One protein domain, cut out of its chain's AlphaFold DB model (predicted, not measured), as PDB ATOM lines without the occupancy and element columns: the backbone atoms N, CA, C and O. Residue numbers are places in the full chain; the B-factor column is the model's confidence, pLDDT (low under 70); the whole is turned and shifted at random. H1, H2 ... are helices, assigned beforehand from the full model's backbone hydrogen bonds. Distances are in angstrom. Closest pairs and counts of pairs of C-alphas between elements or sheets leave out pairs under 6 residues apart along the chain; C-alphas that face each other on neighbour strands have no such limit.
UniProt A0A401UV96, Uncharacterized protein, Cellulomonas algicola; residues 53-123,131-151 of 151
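Overview. This is residues 53 to 123 and 131 to 151 of the 151 residues of an uncharacterized protein of Cellulomonas algicola (UniProt A0A401UV96). One long helix, H1, runs along one side, and H3, H4 and H5 pack over it at differing angles, with the short H2 near the end of H1. H3 and H4 fold back on each other as a hairpin, and a loose tail follows H5. The printed part has 92 residues with five named helices, H1 to H5 in order, and no named strand; the class is all helix. It is compact, with a radius of gyration of the C-alphas of 12.5 A and spans of 38 by 25 by 22 A.

Along the chain. Find C-alpha 56 at (-111.074, 36.198, -32.017); from there H1 runs 30.2 A to residue 76. Next come H2, residues 80 to 85, and H3, residues 92 to 105, 20.0 A long. H4, residues 109 to 120, spans 16.0 A; H5, residues 133 to 146, runs 20.2 A to C-alpha 146 at (-92.539, 20.812, -31.283).

Arrangement. H1 and H3 are the hubs, touching four helices each. With residues 67 to 75 alone H1 touches H3, closest at the C-alphas of Val 67 and Val 101, 5.3 A, at a steep tilt of 62 degrees. H1 touches H5 at 32 degrees, only just shallow, the same way; look at C-alphas Leu 63 and Val 138, the closest, 5.9 A. The hairpin H3 and H4 touches closest at C-alphas Leu 100 and Gly 112, 5.6 A, at a shallow tilt of 26 degrees, opposite ways. The C-alphas of Ala 120 and Gly 134, 4.8 A, are the closest of H4 and H5. H1 and H2 only just touch, only at the corner, with 3 pairs of C-alphas within 8 A; the closest are those of Ala 74 and Ser 80, 5.5 A. H2 is apart from H4 and H5. In H1 to H5 every O i to N i+4 pair is within hydrogen-bond range.

Size, cuts and confidence. The farthest C-alphas, those of Pro 123 and Ala 151, are 40.8 A apart. Residues 124 to 130 are not printed; C-alphas 123 and 131 are 12.9 A apart across this cut. Of the links printed whole, no link is long. Look for pLDDT under 70 at residues 122 to 123, 131 and 148 to 151.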
ATOM      1  N   PRO A  53    -105.735  34.327 -40.131       90.75
ATOM      2  CA  PRO A  53    -106.228  35.634 -39.729       90.75
ATOM      3  C   PRO A  53    -106.463  35.674 -38.221       90.75
ATOM      4  O   PRO A  53    -107.144  34.810 -37.662       90.75
ATOM      5  N   THR A  54    -105.944  36.707 -37.560       88.75
ATOM      6  CA  THR A  54    -105.933  36.838 -36.094       88.75
ATOM      7  C   THR A  54    -107.275  37.311 -35.515       88.75
ATOM      8  O   THR A  54    -107.322  38.137 -34.598       88.75
ATOM      9  N   THR A  55    -108.387  36.795 -36.047       88.88
ATOM     10  CA  THR A  55    -109.731  37.068 -35.525       88.88
ATOM     11  C   THR A  55    -109.942  36.341 -34.192       88.88
ATOM     12  O   THR A  55    -109.371  35.266 -33.969       88.88
ATOM     13  N   PRO A  56    -110.791  36.863 -33.287       88.81
ATOM     14  CA  PRO A  56    -111.074  36.198 -32.017       88.81
ATOM     15  C   PRO A  56    -111.574  34.757 -32.179       88.81
ATOM     16  O   PRO A  56    -111.226  33.894 -31.376       88.81
ATOM     17  N   ARG A  57    -112.372  34.468 -33.217       90.62
ATOM     18  CA  ARG A  57    -112.889  33.116 -33.464       90.62
ATOM     19  C   ARG A  57    -111.797  32.154 -33.914       90.62
ATOM     20  O   ARG A  57    -111.721  31.056 -33.366       90.62
ATOM     21  N   ASN A  58    -110.932  32.577 -34.835       92.19
ATOM     22  CA  ASN A  58    -109.815  31.757 -35.303       92.19
ATOM     23  C   ASN A  58    -108.826  31.477 -34.162       92.19
ATOM     24  O   ASN A  58    -108.451  30.328 -33.939       92.19
ATOM     25  N   VAL A  59    -108.470  32.498 -33.371       91.88
ATOM     26  CA  VAL A  59    -107.577  32.343 -32.207       91.88
ATOM     27  C   VAL A  59    -108.183  31.403 -31.163       91.88
ATOM     28  O   VAL A  59    -107.489  30.528 -30.649       91.88
ATOM     29  N   ALA A  60    -109.478  31.537 -30.859       92.19
ATOM     30  CA  ALA A  60    -110.150  30.643 -29.921       92.19
ATOM     31  C   ALA A  60    -110.163  29.185 -30.411       92.19
ATOM     32  O   ALA A  60    -109.866  28.283 -29.630       92.19
ATOM     33  N   ALA A  61    -110.462  28.964 -31.695       94.00
ATOM     34  CA  ALA A  61    -110.466  27.633 -32.297       94.00
ATOM     35  C   ALA A  61    -109.075  26.978 -32.256       94.00
ATOM     36  O   ALA A  61    -108.961  25.809 -31.887       94.00
ATOM     37  N   LEU A  62    -108.020  27.741 -32.560       94.62
ATOM     38  CA  LEU A  62    -106.638  27.265 -32.473       94.62
ATOM     39  C   LEU A  62    -106.238  26.908 -31.043       94.62
ATOM     40  O   LEU A  62    -105.667  25.844 -30.814       94.62
ATOM     41  N   LEU A  63    -106.548  27.769 -30.072       94.81
ATOM     42  CA  LEU A  63    -106.254  27.490 -28.667       94.81
ATOM     43  C   LEU A  63    -106.968  26.227 -28.186       94.81
ATOM     44  O   LEU A  63    -106.336  25.418 -27.514       94.81
ATOM     45  N   GLU A  64    -108.245  26.033 -28.539       95.56
ATOM     46  CA  GLU A  64    -109.005  24.828 -28.176       95.56
ATOM     47  C   GLU A  64    -108.358  23.568 -28.762       95.56
ATOM     48  O   GLU A  64    -108.109  22.605 -28.036       95.56
ATOM     49  N   HIS A  65    -107.978  23.611 -30.040       95.44
ATOM     50  CA  HIS A  65    -107.276  22.509 -30.689       95.44
ATOM     51  C   HIS A  65    -105.928  22.185 -30.023       95.44
ATOM     52  O   HIS A  65    -105.640  21.022 -29.731       95.44
ATOM     53  N   LEU A  66    -105.107  23.203 -29.751       95.38
ATOM     54  CA  LEU A  66    -103.781  23.028 -29.158       95.38
ATOM     55  C   LEU A  66    -103.859  22.454 -27.736       95.38
ATOM     56  O   LEU A  66    -103.075  21.571 -27.386       95.38
ATOM     57  N   VAL A  67    -104.807  22.911 -26.911       95.50
ATOM     58  CA  VAL A  67    -104.958  22.394 -25.538       95.50
ATOM     59  C   VAL A  67    -105.518  20.974 -25.525       95.50
ATOM     60  O   VAL A  67    -105.102  20.171 -24.686       95.50
ATOM     61  N   ASP A  68    -106.404  20.636 -26.471       94.56
ATOM     62  CA  ASP A  68    -106.865  19.264 -26.689       94.56
ATOM     63  C   ASP A  68    -105.691  18.343 -27.027       94.56
ATOM     64  O   ASP A  68    -105.567  17.254 -26.456       94.56
ATOM     65  N   GLU A  69    -104.799  18.791 -27.909       93.31
ATOM     66  CA  GLU A  69    -103.644  18.014 -28.344       93.31
ATOM     67  C   GLU A  69    -102.622  17.812 -27.218       93.31
ATOM     68  O   GLU A  69    -102.215  16.680 -26.943       93.31
ATOM     69  N   HIS A  70    -102.289  18.871 -26.476       92.94
ATOM     70  CA  HIS A  70    -101.455  18.772 -25.273       92.94
ATOM     71  C   HIS A  70    -102.033  17.806 -24.242       92.94
ATOM     72  O   HIS A  70    -101.330  16.932 -23.726       92.94
ATOM     73  N   ALA A  71    -103.332  17.916 -23.960       93.06
ATOM     74  CA  ALA A  71    -104.001  17.024 -23.024       93.06
ATOM     75  C   ALA A  71    -104.050  15.576 -23.541       93.06
ATOM     76  O   ALA A  71    -103.944  14.642 -22.741       93.06
ATOM     77  N   ARG A  72    -104.198  15.348 -24.855       91.75
ATOM     78  CA  ARG A  72    -104.088  14.010 -25.463       91.75
ATOM     79  C   ARG A  72    -102.694  13.424 -25.273       91.75
ATOM     80  O   ARG A  72    -102.591  12.327 -24.727       91.75
ATOM     81  N   ARG A  73    -101.638  14.158 -25.629       90.62
ATOM     82  CA  ARG A  73    -100.244  13.701 -25.482       90.62
ATOM     83  C   ARG A  73     -99.876  13.426 -24.028       90.62
ATOM     84  O   ARG A  73     -99.276  12.398 -23.727       90.62
ATOM     85  N   ALA A  74    -100.281  14.297 -23.103       90.88
ATOM     86  CA  ALA A  74    -100.044  14.096 -21.675       90.88
ATOM     87  C   ALA A  74    -100.736  12.832 -21.133       90.88
ATOM     88  O   ALA A  74    -100.157  12.134 -20.300       90.88
ATOM     89  N   ARG A  75    -101.945  12.501 -21.615       91.31
ATOM     90  CA  ARG A  75    -102.616  11.234 -21.273       91.31
ATOM     91  C   ARG A  75    -101.916  10.028 -21.888       91.31
ATOM     92  O   ARG A  75    -101.689   9.062 -21.171       91.31
ATOM     93  N   ALA A  76    -101.555  10.099 -23.170       90.81
ATOM     94  CA  ALA A  76    -100.855   9.019 -23.870       90.81
ATOM     95  C   ALA A  76     -99.507   8.682 -23.210       90.81
ATOM     96  O   ALA A  76     -99.138   7.519 -23.123       90.81
ATOM     97  N   ALA A  77     -98.817   9.691 -22.673       88.81
ATOM     98  CA  ALA A  77     -97.568   9.530 -21.933       88.81
ATOM     99  C   ALA A  77     -97.752   9.165 -20.442       88.81
ATOM    100  O   ALA A  77     -96.777   9.159 -19.699       88.81
ATOM    101  N   GLY A  78     -98.980   8.961 -19.947       89.19
ATOM    102  CA  GLY A  78     -99.237   8.678 -18.524       89.19
ATOM    103  C   GLY A  78     -98.936   9.841 -17.561       89.19
ATOM    104  O   GLY A  78     -99.004   9.677 -16.345       89.19
ATOM    105  N   ARG A  79     -98.648  11.044 -18.074       86.62
ATOM    106  CA  ARG A  79     -98.209  12.219 -17.296       86.62
ATOM    107  C   ARG A  79     -99.351  13.068 -16.741       86.62
ATOM    108  O   ARG A  79     -99.098  14.123 -16.171       86.62
ATOM    109  N   SER A  80    -100.608  12.649 -16.885       89.12
ATOM    110  CA  SER A  80    -101.773  13.458 -16.493       89.12
ATOM    111  C   SER A  80    -101.703  13.939 -15.038       89.12
ATOM    112  O   SER A  80    -101.910  15.122 -14.778       89.12
ATOM    113  N   ARG A  81    -101.343  13.054 -14.099       87.81
ATOM    114  CA  ARG A  81    -101.185  13.407 -12.681       87.81
ATOM    115  C   ARG A  81     -99.987  14.327 -12.446       87.81
ATOM    116  O   ARG A  81    -100.134  15.307 -11.728       87.81
ATOM    117  N   ALA A  82     -98.852  14.043 -13.086       86.62
ATOM    118  CA  ALA A  82     -97.636  14.846 -12.969       86.62
ATOM    119  C   ALA A  82     -97.842  16.284 -13.468       86.62
ATOM    120  O   ALA A  82     -97.406  17.220 -12.813       86.62
ATOM    121  N   VAL A  83     -98.568  16.473 -14.578       88.44
ATOM    122  CA  VAL A  83     -98.921  17.807 -15.093       88.44
ATOM    123  C   VAL A  83     -99.806  18.562 -14.100       88.44
ATOM    124  O   VAL A  83     -99.580  19.743 -13.878       88.44
ATOM    125  N   VAL A  84    -100.782  17.900 -13.470       90.50
ATOM    126  CA  VAL A  84    -101.678  18.535 -12.481       90.50
ATOM    127  C   VAL A  84    -100.939  18.949 -11.201       90.50
ATOM    128  O   VAL A  84    -101.345  19.913 -10.560       90.50
ATOM    129  N   SER A  85     -99.878  18.232 -10.823       88.00
ATOM    130  CA  SER A  85     -99.081  18.517  -9.622       88.00
ATOM    131  C   SER A  85     -97.781  19.284  -9.885       88.00
ATOM    132  O   SER A  85     -97.039  19.534  -8.939       88.00
ATOM    133  N   ALA A  86     -97.460  19.609 -11.139       85.50
ATOM    134  CA  ALA A  86     -96.247  20.346 -11.476       85.50
ATOM    135  C   ALA A  86     -96.301  21.776 -10.908       85.50
ATOM    136  O   ALA A  86     -97.390  22.350 -10.801       85.50
ATOM    137  N   PRO A  87     -95.149  22.376 -10.556       85.75
ATOM    138  CA  PRO A  87     -95.108  23.774 -10.153       85.75
ATOM    139  C   PRO A  87     -95.678  24.674 -11.258       85.75
ATOM    140  O   PRO A  87     -95.532  24.402 -12.453       85.75
ATOM    141  N   LEU A  88     -96.348  25.752 -10.844       86.56
ATOM    142  CA  LEU A  88     -96.870  26.747 -11.775       86.56
ATOM    143  C   LEU A  88     -95.705  27.413 -12.524       86.56
ATOM    144  O   LEU A  88     -94.723  27.776 -11.885       86.56
ATOM    145  N   PRO A  89     -95.819  27.633 -13.844       86.62
ATOM    146  CA  PRO A  89     -94.807  28.372 -14.590       86.62
ATOM    147  C   PRO A  89     -94.633  29.820 -14.093       86.62
ATOM    148  O   PRO A  89     -95.586  30.454 -13.631       86.62
ATOM    149  N   ASP A  90     -93.443  30.391 -14.275       85.19
ATOM    150  CA  ASP A  90     -93.120  31.737 -13.771       85.19
ATOM    151  C   ASP A  90     -93.687  32.882 -14.640       85.19
ATOM    152  O   ASP A  90     -93.905  33.997 -14.155       85.19
ATOM    153  N   GLY A  91     -94.025  32.615 -15.907       86.00
ATOM    154  CA  GLY A  91     -94.553  33.605 -16.859       86.00
ATOM    155  C   GLY A  91     -96.080  33.597 -17.007       86.00
ATOM    156  O   GLY A  91     -96.707  32.545 -16.962       86.00
ATOM    157  N   ALA A  92     -96.699  34.760 -17.256       86.00
ATOM    158  CA  ALA A  92     -98.158  34.877 -17.410       86.00
ATOM    159  C   ALA A  92     -98.723  33.998 -18.546       86.00
ATOM    160  O   ALA A  92     -99.697  33.278 -18.333       86.00
ATOM    161  N   VAL A  93     -98.080  34.009 -19.720       89.56
ATOM    162  CA  VAL A  93     -98.456  33.167 -20.873       89.56
ATOM    163  C   VAL A  93     -98.333  31.685 -20.511       89.56
ATOM    164  O   VAL A  93     -99.289  30.928 -20.666       89.56
ATOM    165  N   ALA A  94     -97.206  31.280 -19.929       89.50
ATOM    166  CA  ALA A  94     -96.987  29.894 -19.530       89.50
ATOM    167  C   ALA A  94     -97.984  29.429 -18.449       89.50
ATOM    168  O   ALA A  94     -98.542  28.335 -18.551       89.50
ATOM    169  N   ARG A  95     -98.301  30.277 -17.457       89.81
ATOM    170  CA  ARG A  95     -99.334  29.998 -16.442       89.81
ATOM    171  C   ARG A  95    -100.698  29.750 -17.065       89.81
ATOM    172  O   ARG A  95    -101.375  28.794 -16.689       89.81
ATOM    173  N   VAL A  96    -101.116  30.603 -17.999       92.00
ATOM    174  CA  VAL A  96    -102.416  30.449 -18.664       92.00
ATOM    175  C   VAL A  96    -102.424  29.198 -19.544       92.00
ATOM    176  O   VAL A  96    -103.384  28.433 -19.471       92.00
ATOM    177  N   GLY A  97    -101.352  28.928 -20.296       92.00
ATOM    178  CA  GLY A  97    -101.201  27.694 -21.072       92.00
ATOM    179  C   GLY A  97    -101.334  26.439 -20.201       92.00
ATOM    180  O   GLY A  97    -102.169  25.578 -20.478       92.00
ATOM    181  N   HIS A  98    -100.601  26.382 -19.086       92.75
ATOM    182  CA  HIS A  98    -100.685  25.290 -18.114       92.75
ATOM    183  C   HIS A  98    -102.107  25.118 -17.557       92.75
ATOM    184  O   HIS A  98    -102.650  24.012 -17.552       92.75
ATOM    185  N   LEU A  99    -102.747  26.214 -17.133       92.94
ATOM    186  CA  LEU A  99    -104.115  26.196 -16.613       92.94
ATOM    187  C   LEU A  99    -105.109  25.624 -17.631       92.94
ATOM    188  O   LEU A  99    -105.996  24.851 -17.259       92.94
ATOM    189  N   LEU A 100    -104.985  26.008 -18.904       94.69
ATOM    190  CA  LEU A 100    -105.830  25.482 -19.970       94.69
ATOM    191  C   LEU A 100    -105.629  23.970 -20.128       94.69
ATOM    192  O   LEU A 100    -106.603  23.222 -20.054       94.69
ATOM    193  N   VAL A 101    -104.384  23.496 -20.230       94.50
ATOM    194  CA  VAL A 101    -104.088  22.057 -20.348       94.50
ATOM    195  C   VAL A 101    -104.626  21.267 -19.145       94.50
ATOM    196  O   VAL A 101    -105.297  20.247 -19.323       94.50
ATOM    197  N   VAL A 102    -104.426  21.756 -17.915       94.62
ATOM    198  CA  VAL A 102    -104.944  21.127 -16.685       94.62
ATOM    199  C   VAL A 102    -106.472  21.042 -16.685       94.62
ATOM    200  O   VAL A 102    -107.040  20.017 -16.295       94.62
ATOM    201  N   ARG A 103    -107.174  22.082 -17.147       93.75
ATOM    202  CA  ARG A 103    -108.646  22.060 -17.242       93.75
ATOM    203  C   ARG A 103    -109.138  20.995 -18.211       93.75
ATOM    204  O   ARG A 103    -110.099  20.295 -17.894       93.75
ATOM    205  N   TRP A 104    -108.462  20.818 -19.341       94.62
ATOM    206  CA  TRP A 104    -108.787  19.745 -20.277       94.62
ATOM    207  C   TRP A 104    -108.491  18.363 -19.701       94.62
ATOM    208  O   TRP A 104    -109.334  17.468 -19.792       94.62
ATOM    209  N   LEU A 105    -107.341  18.186 -19.045       93.81
ATOM    210  CA  LEU A 105    -106.987  16.940 -18.360       93.81
ATOM    211  C   LEU A 105    -108.025  16.543 -17.303       93.81
ATOM    212  O   LEU A 105    -108.442  15.386 -17.265       93.81
ATOM    213  N   THR A 106    -108.506  17.512 -16.524       92.62
ATOM    214  CA  THR A 106    -109.502  17.334 -15.450       92.62
ATOM    215  C   THR A 106    -110.960  17.358 -15.927       92.62
ATOM    216  O   THR A 106    -111.871  17.422 -15.104       92.62
ATOM    217  N   ARG A 107    -111.204  17.297 -17.247       88.50
ATOM    218  CA  ARG A 107    -112.539  17.336 -17.883       88.50
ATOM    219  C   ARG A 107    -113.377  18.578 -17.533       88.50
ATOM    220  O   ARG A 107    -114.594  18.573 -17.674       88.50
ATOM    221  N   ARG A 108    -112.737  19.681 -17.138       90.56
ATOM    222  CA  ARG A 108    -113.366  20.990 -16.890       90.56
ATOM    223  C   ARG A 108    -113.362  21.854 -18.158       90.56
ATOM    224  O   ARG A 108    -112.958  23.018 -18.120       90.56
ATOM    225  N   GLN A 109    -113.795  21.273 -19.279       88.81
ATOM    226  CA  GLN A 109    -113.701  21.882 -20.615       88.81
ATOM    227  C   GLN A 109    -114.452  23.211 -20.709       88.81
ATOM    228  O   GLN A 109    -113.889  24.188 -21.186       88.81
ATOM    229  N   GLU A 110    -115.665  23.303 -20.163       89.44
ATOM    230  CA  GLU A 110    -116.458  24.541 -20.203       89.44
ATOM    231  C   GLU A 110    -115.760  25.722 -19.512       89.44
ATOM    232  O   GLU A 110    -115.709  26.833 -20.039       89.44
ATOM    233  N   MET A 111    -115.127  25.482 -18.361       88.38
ATOM    234  CA  MET A 111    -114.331  26.505 -17.675       88.38
ATOM    235  C   MET A 111    -113.108  26.907 -18.510       88.38
ATOM    236  O   MET A 111    -112.721  28.076 -18.567       88.38
ATOM    237  N   GLY A 112    -112.489  25.931 -19.166       88.62
ATOM    238  CA  GLY A 112    -111.410  26.136 -20.114       88.62
ATOM    239  C   GLY A 112    -111.812  27.016 -21.301       88.62
ATOM    240  O   GLY A 112    -111.171  28.040 -21.537       88.62
ATOM    241  N   ARG A 113    -112.926  26.691 -21.963       90.94
ATOM    242  CA  ARG A 113    -113.500  27.444 -23.089       90.94
ATOM    243  C   ARG A 113    -113.800  28.894 -22.729       90.94
ATOM    244  O   ARG A 113    -113.513  29.781 -23.525       90.94
ATOM    245  N   ARG A 114    -114.296  29.162 -21.516       87.38
ATOM    246  CA  ARG A 114    -114.502  30.540 -21.029       87.38
ATOM    247  C   ARG A 114    -113.203  31.342 -20.995       87.38
ATOM    248  O   ARG A 114    -113.182  32.488 -21.431       87.38
ATOM    249  N   VAL A 115    -112.110  30.743 -20.518       87.12
ATOM    250  CA  VAL A 115    -110.804  31.423 -20.514       87.12
ATOM    251  C   VAL A 115    -110.253  31.581 -21.923       87.12
ATOM    252  O   VAL A 115    -109.786  32.670 -22.230       87.12
ATOM    253  N   ILE A 116    -110.384  30.569 -22.790       90.31
ATOM    254  CA  ILE A 116    -110.012  30.677 -24.211       90.31
ATOM    255  C   ILE A 116    -110.731  31.853 -24.874       90.31
ATOM    256  O   ILE A 116    -110.085  32.699 -25.485       90.31
ATOM    257  N   ARG A 117    -112.054  31.959 -24.708       87.31
ATOM    258  CA  ARG A 117    -112.836  33.074 -25.256       87.31
ATOM    259  C   ARG A 117    -112.346  34.418 -24.735       87.31
ATOM    260  O   ARG A 117    -112.164  35.330 -25.530       87.31
ATOM    261  N   ARG A 118    -112.075  34.529 -23.432       83.81
ATOM    262  CA  ARG A 118    -111.584  35.772 -22.821       83.81
ATOM    263  C   ARG A 118    -110.209  36.190 -23.345       83.81
ATOM    264  O   ARG A 118    -109.994  37.372 -23.573       83.81
ATOM    265  N   VAL A 119    -109.279  35.253 -23.539       84.81
ATOM    266  CA  VAL A 119    -107.936  35.591 -24.055       84.81
ATOM    267  C   VAL A 119    -107.926  35.825 -25.566       84.81
ATOM    268  O   VAL A 119    -107.115  36.609 -26.052       84.81
ATOM    269  N   ALA A 120    -108.826  35.170 -26.306       85.19
ATOM    270  CA  ALA A 120    -108.996  35.378 -27.740       85.19
ATOM    271  C   ALA A 120    -109.718  36.699 -28.047       85.19
ATOM    272  O   ALA A 120    -109.429  37.364 -29.038       85.19
ATOM    273  N   HIS A 121    -110.640  37.092 -27.171       78.94
ATOM    274  CA  HIS A 121    -111.397  38.329 -27.241       78.94
ATOM    275  C   HIS A 121    -111.080  39.190 -26.023       78.94
ATOM    276  O   HIS A 121    -111.906  39.359 -25.128       78.94
ATOM    277  N   SER A 122    -109.852  39.717 -25.979       66.44
ATOM    278  CA  SER A 122    -109.530  40.763 -25.012       66.44
ATOM    279  C   SER A 122    -110.377  41.990 -25.363       66.44
ATOM    280  O   SER A 122    -110.217  42.514 -26.471       66.44
ATOM    281  N   PRO A 123    -111.286  42.455 -24.485       51.28
ATOM    282  CA  PRO A 123    -111.984  43.707 -24.723       51.28
ATOM    283  C   PRO A 123    -110.932  44.812 -24.798       51.28
ATOM    284  O   PRO A 123    -109.978  44.825 -24.019       51.28
ATOM    285  N   GLU A 131     -99.639  42.577 -29.064       49.69
ATOM    286  CA  GLU A 131     -99.640  41.776 -27.829       49.69
ATOM    287  C   GLU A 131    -101.039  41.252 -27.482       49.69
ATOM    288  O   GLU A 131    -101.514  41.329 -26.348       49.69
ATOM    289  N   ARG A 132    -101.747  40.680 -28.460       72.44
ATOM    290  CA  ARG A 132    -102.940  39.884 -28.144       72.44
ATOM    291  C   ARG A 132    -102.478  38.624 -27.415       72.44
ATOM    292  O   ARG A 132    -102.037  37.676 -28.056       72.44
ATOM    293  N   THR A 133    -102.595  38.601 -26.087       79.69
ATOM    294  CA  THR A 133    -102.263  37.465 -25.200       79.69
ATOM    295  C   THR A 133    -102.696  36.104 -25.760       79.69
ATOM    296  O   THR A 133    -101.978  35.120 -25.599       79.69
ATOM    297  N   GLY A 134    -103.830  36.035 -26.469       86.81
ATOM    298  CA  GLY A 134    -104.271  34.833 -27.180       86.81
ATOM    299  C   GLY A 134    -103.278  34.304 -28.225       86.81
ATOM    300  O   GLY A 134    -103.045  33.102 -28.266       86.81
ATOM    301  N   TRP A 135    -102.642  35.161 -29.028       89.62
ATOM    302  CA  TRP A 135    -101.659  34.736 -30.033       89.62
ATOM    303  C   TRP A 135    -100.319  34.325 -29.415       89.62
ATOM    304  O   TRP A 135     -99.722  33.336 -29.834       89.62
ATOM    305  N   LEU A 136     -99.884  35.019 -28.357       89.00
ATOM    306  CA  LEU A 136     -98.721  34.595 -27.566       89.00
ATOM    307  C   LEU A 136     -98.942  33.204 -26.955       89.00
ATOM    308  O   LEU A 136     -98.029  32.383 -26.937       89.00
ATOM    309  N   LEU A 137    -100.166  32.918 -26.502       91.69
ATOM    310  CA  LEU A 137    -100.553  31.587 -26.037       91.69
ATOM    311  C   LEU A 137    -100.566  30.550 -27.159       91.69
ATOM    312  O   LEU A 137    -100.124  29.429 -26.921       91.69
ATOM    313  N   VAL A 138    -101.042  30.901 -28.361       93.38
ATOM    314  CA  VAL A 138    -100.991  30.011 -29.535       93.38
ATOM    315  C   VAL A 138     -99.548  29.619 -29.835       93.38
ATOM    316  O   VAL A 138     -99.264  28.425 -29.905       93.38
ATOM    317  N   ARG A 139     -98.632  30.591 -29.940       91.88
ATOM    318  CA  ARG A 139     -97.202  30.324 -30.173       91.88
ATOM    319  C   ARG A 139     -96.601  29.461 -29.066       91.88
ATOM    320  O   ARG A 139     -96.122  28.374 -29.350       91.88
ATOM    321  N   HIS A 140     -96.776  29.852 -27.803       91.75
ATOM    322  CA  HIS A 140     -96.264  29.094 -26.658       91.75
ATOM    323  C   HIS A 140     -96.750  27.634 -26.619       91.75
ATOM    324  O   HIS A 140     -95.964  26.714 -26.391       91.75
ATOM    325  N   LEU A 141     -98.050  27.397 -26.828       93.31
ATOM    326  CA  LEU A 141     -98.589  26.038 -26.860       93.31
ATOM    327  C   LEU A 141     -98.084  25.274 -28.086       93.31
ATOM    328  O   LEU A 141     -97.853  24.073 -27.996       93.31
ATOM    329  N   THR A 142     -97.880  25.946 -29.210       92.50
ATOM    330  CA  THR A 142     -97.342  25.319 -30.416       92.50
ATOM    331  C   THR A 142     -95.876  24.908 -30.226       92.50
ATOM    332  O   THR A 142     -95.540  23.758 -30.506       92.50
ATOM    333  N   ASP A 143     -95.042  25.763 -29.632       89.75
ATOM    334  CA  ASP A 143     -93.647  25.459 -29.264       89.75
ATOM    335  C   ASP A 143     -93.558  24.259 -28.307       89.75
ATOM    336  O   ASP A 143     -92.690  23.387 -28.410       89.75
ATOM    337  N   GLY A 144     -94.515  24.163 -27.383       87.06
ATOM    338  CA  GLY A 144     -94.632  23.014 -26.492       87.06
ATOM    339  C   GLY A 144     -94.969  21.697 -27.208       87.06
ATOM    340  O   GLY A 144     -94.730  20.635 -26.637       87.06
ATOM    341  N   LEU A 145     -95.540  21.731 -28.421       85.50
ATOM    342  CA  LEU A 145     -95.799  20.529 -29.229       85.50
ATOM    343  C   LEU A 145     -94.602  20.122 -30.093       85.50
ATOM    344  O   LEU A 145     -94.500  18.942 -30.433       85.50
ATOM    345  N   THR A 146     -93.738  21.066 -30.466       83.12
ATOM    346  CA  THR A 146     -92.539  20.812 -31.283       83.12
ATOM    347  C   THR A 146     -91.339  20.400 -30.434       83.12
ATOM    348  O   THR A 146     -90.450  19.702 -30.920       83.12
ATOM    349  N   THR A 147     -91.324  20.778 -29.155       75.12
ATOM    350  CA  THR A 147     -90.282  20.359 -28.214       75.12
ATOM    351  C   THR A 147     -90.481  18.884 -27.838       75.12
ATOM    352  O   THR A 147     -91.568  18.516 -27.376       75.12
ATOM    353  N   PRO A 148     -89.466  18.012 -28.002       60.41
ATOM    354  CA  PRO A 148     -89.563  16.629 -27.558       60.41
ATOM    355  C   PRO A 148     -89.821  16.591 -26.048       60.41
ATOM    356  O   PRO A 148     -89.230  17.356 -25.284       60.41
ATOM    357  N   ALA A 149     -90.731  15.716 -25.613       56.09
ATOM    358  CA  ALA A 149     -90.969  15.534 -24.188       56.09
ATOM    359  C   ALA A 149     -89.643  15.135 -23.514       56.09
ATOM    360  O   ALA A 149     -88.951  14.271 -24.057       56.09
ATOM    361  N   PRO A 150     -89.273  15.752 -22.375       49.16
ATOM    362  CA  PRO A 150     -88.088  15.325 -21.647       49.16
ATOM    363  C   PRO A 150     -88.237  13.842 -21.288       49.16
ATOM    364  O   PRO A 150     -89.328  13.417 -20.889       49.16
ATOM    365  N   ALA A 151     -87.160  13.090 -21.527       41.28
ATOM    366  CA  ALA A 151     -87.056  11.657 -21.263       41.28
ATOM    367  C   ALA A 151     -87.207  11.332 -19.771       41.28
ATOM    368  O   ALA A 151     -86.778  12.166 -18.939       41.28
TER     369      ALA A 151